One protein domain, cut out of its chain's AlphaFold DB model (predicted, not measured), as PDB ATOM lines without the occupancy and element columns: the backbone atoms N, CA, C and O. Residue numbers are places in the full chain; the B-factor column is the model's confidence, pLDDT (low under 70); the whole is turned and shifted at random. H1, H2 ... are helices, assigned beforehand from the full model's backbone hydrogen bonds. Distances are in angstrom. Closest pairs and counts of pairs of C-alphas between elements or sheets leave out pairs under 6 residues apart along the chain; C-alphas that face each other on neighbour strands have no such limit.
ATOM      1  N   VAL A 501     -26.003  -3.315  31.713       88.88
ATOM      2  CA  VAL A 501     -25.928  -4.626  31.045       88.88
ATOM      3  C   VAL A 501     -24.562  -4.819  30.375       88.88
ATOM      4  O   VAL A 501     -24.050  -5.932  30.350       88.88
ATOM      5  N   ALA A 502     -23.930  -3.732  29.915       91.25
ATOM      6  CA  ALA A 502     -22.563  -3.739  29.397       91.25
ATOM      7  C   ALA A 502     -21.537  -4.188  30.454       91.25
ATOM      8  O   ALA A 502     -20.900  -5.215  30.269       91.25
ATOM      9  N   ALA A 503     -21.449  -3.520  31.612       90.69
ATOM     10  CA  ALA A 503     -20.452  -3.872  32.631       90.69
ATOM     11  C   ALA A 503     -20.646  -5.297  33.187       90.69
ATOM     12  O   ALA A 503     -19.682  -5.993  33.500       90.69
ATOM     13  N   THR A 504     -21.894  -5.764  33.280       94.50
ATOM     14  CA  THR A 504     -22.195  -7.150  33.681       94.50
ATOM     15  C   THR A 504     -21.957  -8.173  32.564       94.50
ATOM     16  O   THR A 504     -21.671  -9.331  32.870       94.50
ATOM     17  N   GLN A 505     -21.993  -7.766  31.292       96.31
ATOM     18  CA  GLN A 505     -21.521  -8.570  30.161       96.31
ATOM     19  C   GLN A 505     -19.990  -8.672  30.150       96.31
ATOM     20  O   GLN A 505     -19.475  -9.777  30.005       96.31
ATOM     21  N   ASP A 506     -19.277  -7.564  30.364       96.44
ATOM     22  CA  ASP A 506     -17.810  -7.524  30.388       96.44
ATOM     23  C   ASP A 506     -17.255  -8.413  31.513       96.44
ATOM     24  O   ASP A 506     -16.359  -9.226  31.287       96.44
ATOM     25  N   VAL A 507     -17.848  -8.345  32.714       95.62
ATOM     26  CA  VAL A 507     -17.509  -9.238  33.839       95.62
ATOM     27  C   VAL A 507     -17.836 -10.702  33.526       95.62
ATOM     28  O   VAL A 507     -17.061 -11.588  33.888       95.62
ATOM     29  N   LEU A 508     -18.950 -10.986  32.838       96.88
ATOM     30  CA  LEU A 508     -19.309 -12.351  32.440       96.88
ATOM     31  C   LEU A 508     -18.315 -12.933  31.428       96.88
ATOM     32  O   LEU A 508     -17.904 -14.087  31.566       96.88
ATOM     33  N   ASP A 509     -17.919 -12.158  30.421       96.19
ATOM     34  CA  ASP A 509     -16.994 -12.626  29.391       96.19
ATOM     35  C   ASP A 509     -15.545 -12.674  29.902       96.19
ATOM     36  O   ASP A 509     -14.838 -13.625  29.578       96.19
ATOM     37  N   ALA A 510     -15.131 -11.778  30.806       96.00
ATOM     38  CA  ALA A 510     -13.869 -11.903  31.542       96.00
ATOM     39  C   ALA A 510     -13.838 -13.153  32.447       96.00
ATOM     40  O   ALA A 510     -12.846 -13.879  32.486       96.00
ATOM     41  N   ALA A 511     -14.939 -13.465  33.140       96.38
ATOM     42  CA  ALA A 511     -15.044 -14.687  33.940       96.38
ATOM     43  C   ALA A 511     -14.973 -15.962  33.077       96.38
ATOM     44  O   ALA A 511     -14.456 -16.984  33.532       96.38
ATOM     45  N   ARG A 512     -15.454 -15.902  31.827       95.62
ATOM     46  CA  ARG A 512     -15.357 -16.987  30.837       95.62
ATOM     47  C   ARG A 512     -13.947 -17.140  30.270       95.62
ATOM     48  O   ARG A 512     -13.430 -18.250  30.284       95.62
ATOM     49  N   THR A 513     -13.310 -16.065  29.799       95.88
ATOM     50  CA  THR A 513     -11.955 -16.138  29.212       95.88
ATOM     51  C   THR A 513     -10.902 -16.579  30.228       95.88
ATOM     52  O   THR A 513      -9.952 -17.266  29.862       95.88
ATOM     53  N   LEU A 514     -11.101 -16.256  31.509       95.56
ATOM     54  CA  LEU A 514     -10.254 -16.703  32.619       95.56
ATOM     55  C   LEU A 514     -10.654 -18.074  33.208       95.56
ATOM     56  O   LEU A 514     -10.020 -18.511  34.166       95.56
ATOM     57  N   ASN A 515     -11.706 -18.736  32.697       93.81
ATOM     58  CA  ASN A 515     -12.308 -19.955  33.272       93.81
ATOM     59  C   ASN A 515     -12.538 -19.871  34.800       93.81
ATOM     60  O   ASN A 515     -12.354 -20.836  35.542       93.81
ATOM     61  N   ASN A 516     -12.930 -18.695  35.296       95.44
ATOM     62  CA  ASN A 516     -13.052 -18.432  36.724       95.44
ATOM     63  C   ASN A 516     -14.398 -18.952  37.252       95.44
ATOM     64  O   ASN A 516     -15.392 -18.223  37.299       95.44
ATOM     65  N   GLU A 517     -14.428 -20.226  37.658       93.94
ATOM     66  CA  GLU A 517     -15.639 -20.885  38.169       93.94
ATOM     67  C   GLU A 517     -16.311 -20.125  39.320       93.94
ATOM     68  O   GLU A 517     -17.539 -20.100  39.384       93.94
ATOM     69  N   PHE A 518     -15.540 -19.462  40.190       94.81
ATOM     70  CA  PHE A 518     -16.078 -18.678  41.304       94.81
ATOM     71  C   PHE A 518     -16.880 -17.462  40.813       94.81
ATOM     72  O   PHE A 518     -18.041 -17.303  41.191       94.81
ATOM     73  N   LEU A 519     -16.318 -16.652  39.906       95.25
ATOM     74  CA  LEU A 519     -17.050 -15.536  39.287       95.25
ATOM     75  C   LEU A 519     -18.258 -16.026  38.477       95.25
ATOM     76  O   LEU A 519     -19.327 -15.419  38.535       95.25
ATOM     77  N   LEU A 520     -18.130 -17.149  37.762       96.50
ATOM     78  CA  LEU A 520     -19.253 -17.759  37.046       96.50
ATOM     79  C   LEU A 520     -20.338 -18.280  38.002       96.50
ATOM     80  O   LEU A 520     -21.516 -18.272  37.649       96.50
ATOM     81  N   GLN A 521     -19.979 -18.724  39.207       96.00
ATOM     82  CA  GLN A 521     -20.923 -19.171  40.228       96.00
ATOM     83  C   GLN A 521     -21.624 -17.998  40.927       96.00
ATOM     84  O   GLN A 521     -22.833 -18.085  41.139       96.00
ATOM     85  N   GLU A 522     -20.942 -16.880  41.189       96.75
ATOM     86  CA  GLU A 522     -21.601 -15.670  41.708       96.75
ATOM     87  C   GLU A 522     -22.467 -14.970  40.654       96.75
ATOM     88  O   GLU A 522     -23.592 -14.573  40.939       96.75
ATOM     89  N   MET A 523     -22.049 -14.923  39.388       96.31
ATOM     90  CA  MET A 523     -22.934 -14.434  38.323       96.31
ATOM     91  C   MET A 523     -24.180 -15.330  38.163       96.31
ATOM     92  O   MET A 523     -25.276 -14.830  37.907       96.31
ATOM     93  N   ARG A 524     -24.070 -16.647  38.410       96.69
ATOM     94  CA  ARG A 524     -25.233 -17.553  38.528       96.69
ATOM     95  C   ARG A 524     -26.069 -17.278  39.795       96.69
ATOM     96  O   ARG A 524     -27.294 -17.395  39.723       96.69
ATOM     97  N   SER A 525     -25.459 -16.879  40.917       95.75
ATOM     98  CA  SER A 525     -26.172 -16.493  42.150       95.75
ATOM     99  C   SER A 525     -27.027 -15.240  41.902       95.75
ATOM    100  O   SER A 525     -28.251 -15.291  42.061       95.75
ATOM    101  N   LEU A 526     -26.431 -14.180  41.347       95.12
ATOM    102  CA  LEU A 526     -27.090 -12.921  40.981       95.12
ATOM    103  C   LEU A 526     -28.180 -13.104  39.911       95.12
ATOM    104  O   LEU A 526     -29.245 -12.486  40.000       95.12
ATOM    105  N   ALA A 527     -27.972 -13.997  38.935       95.75
ATOM    106  CA  ALA A 527     -29.008 -14.386  37.976       95.75
ATOM    107  C   ALA A 527     -30.240 -14.992  38.671       95.75
ATOM    108  O   ALA A 527     -31.375 -14.597  38.372       95.75
ATOM    109  N   SER A 528     -30.023 -15.922  39.610       93.69
ATOM    110  CA  SER A 528     -31.099 -16.597  40.349       93.69
ATOM    111  C   SER A 528     -31.832 -15.668  41.324       93.69
ATOM    112  O   SER A 528     -33.054 -15.730  41.417       93.69
ATOM    113  N   ALA A 529     -31.110 -14.744  41.965       92.81
ATOM    114  CA  ALA A 529     -31.653 -13.763  42.903       92.81
ATOM    115  C   ALA A 529     -32.399 -12.591  42.228       92.81
ATOM    116  O   ALA A 529     -32.980 -11.757  42.914       92.81
ATOM    117  N   GLY A 530     -32.407 -12.525  40.892       93.75
ATOM    118  CA  GLY A 530     -33.200 -11.553  40.132       93.75
ATOM    119  C   GLY A 530     -32.417 -10.387  39.527       93.75
ATOM    120  O   GLY A 530     -32.935  -9.767  38.607       93.75
ATOM    121  N   PHE A 531     -31.182 -10.134  39.970       94.06
ATOM    122  CA  PHE A 531     -30.454  -8.877  39.727       94.06
ATOM    123  C   PHE A 531     -29.840  -8.699  38.330       94.06
ATOM    124  O   PHE A 531     -29.523  -7.572  37.959       94.06
ATOM    125  N   LEU A 532     -29.653  -9.775  37.559       95.19
ATOM    126  CA  LEU A 532     -29.152  -9.690  36.180       95.19
ATOM    127  C   LEU A 532     -30.295  -9.658  35.159       95.19
ATOM    128  O   LEU A 532     -31.322 -10.307  35.356       95.19
ATOM    129  N   ASP A 533     -30.087  -8.965  34.039       95.75
ATOM    130  CA  ASP A 533     -31.027  -8.951  32.912       95.75
ATOM    131  C   ASP A 533     -31.225 -10.352  32.291       95.75
ATOM    132  O   ASP A 533     -30.332 -11.204  32.322       95.75
ATOM    133  N   ALA A 534     -32.396 -10.590  31.694       93.88
ATOM    134  CA  ALA A 534     -32.766 -11.855  31.063       93.88
ATOM    135  C   ALA A 534     -31.750 -12.321  30.001       93.88
ATOM    136  O   ALA A 534     -31.448 -13.517  29.943       93.88
ATOM    137  N   SER A 535     -31.161 -11.399  29.227       93.69
ATOM    138  CA  SER A 535     -30.127 -11.726  28.232       93.69
ATOM    139  C   SER A 535     -28.870 -12.338  28.871       93.69
ATOM    140  O   SER A 535     -28.323 -13.331  28.378       93.69
ATOM    141  N   LEU A 536     -28.451 -11.812  30.027       94.94
ATOM    142  CA  LEU A 536     -27.329 -12.325  30.812       94.94
ATOM    143  C   LEU A 536     -27.677 -13.665  31.465       94.94
ATOM    144  O   LEU A 536     -26.855 -14.581  31.427       94.94
ATOM    145  N   LYS A 537     -28.901 -13.834  31.990       96.62
ATOM    146  CA  LYS A 537     -29.353 -15.130  32.537       96.62
ATOM    147  C   LYS A 537     -29.310 -16.233  31.482       96.62
ATOM    148  O   LYS A 537     -28.827 -17.326  31.773       96.62
ATOM    149  N   GLN A 538     -29.744 -15.945  30.253       95.12
ATOM    150  CA  GLN A 538     -29.685 -16.896  29.140       95.12
ATOM    151  C   GLN A 538     -28.233 -17.272  28.795       95.12
ATOM    152  O   GLN A 538     -27.918 -18.456  28.672       95.12
ATOM    153  N   LYS A 539     -27.315 -16.294  28.736       94.88
ATOM    154  CA  LYS A 539     -25.872 -16.541  28.541       94.88
ATOM    155  C   LYS A 539     -25.239 -17.358  29.681       94.88
ATOM    156  O   LYS A 539     -24.383 -18.202  29.418       94.88
ATOM    157  N   LEU A 540     -25.651 -17.131  30.929       95.75
ATOM    158  CA  LEU A 540     -25.181 -17.860  32.117       95.75
ATOM    159  C   LEU A 540     -25.725 -19.292  32.211       95.75
ATOM    160  O   LEU A 540     -25.027 -20.171  32.720       95.75
TER     161      LEU A 540
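AT A GLANCE: This is residues 501 to 540 of the 937 residues of an uncharacterized protein of Toxoplasma gondii (strain ATCC 50611 / Me49) (UniProt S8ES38). Three helices fold back on one another as a small bundle, their centres making a triangle: H1 and H2 form a hairpin that opens as a narrow V away from its link, and the short H3 folds back beside the V's open end. The printed part has 40 residues with three named helices, H1, H2 and H3 in chain order, and no named strand; the class is all helix. The whole is compact, with a radius of gyration of the C-alphas of 9.1 A, and spans 24 by 18 by 14 A.

HOW THE PARTS SIT: H1, residues 501 to 513, and H2, residues 517 to 528, form a helical hairpin and run opposite ways. H1 touches H2 with residues 508 to 512 alone; their closest C-alphas, those of Ala 511 and Leu 519, are 5.8 A apart. Their lines stand at a shallow tilt of 33 degrees, only just short of steep. H2 and H3, residues 534 to 540, form a second helical hairpin, at a shallow tilt of 29 degrees. They touch, and their closest C-alphas, those of Ala 527 and Lys 537, are 5.5 A apart. H1 and H3 run the same way at a shallow tilt of 7 degrees. They only just touch, with 3 pairs of C-alphas within 8 A, H1 with residues 501 to 505 alone; the closest C-alphas are those of Gln 505 and Leu 536, 6.9 A apart. In H1, H2 and H3 every O i to N i+4 pair is within hydrogen-bond range.

IN THESE COORDINATES: H1 begins at C-alpha 501, at (-25.928, -4.626, 31.045), and measures 18.2 A from first to last C-alpha. H2 begins at C-alpha 517, at (-15.639, -20.885, 38.169), and measures 16.2 A. H3 measures 9.7 A and ends at C-alpha 540, at (-25.181, -17.860, 32.117).

THE WHOLE: The two C-alphas farthest apart, those of Leu 514 and Gly 530, are 24.7 A apart. The printed part has no cut, and both links are tight. The mean pLDDT of the printed part is 95.0, and no printed residue is under 70.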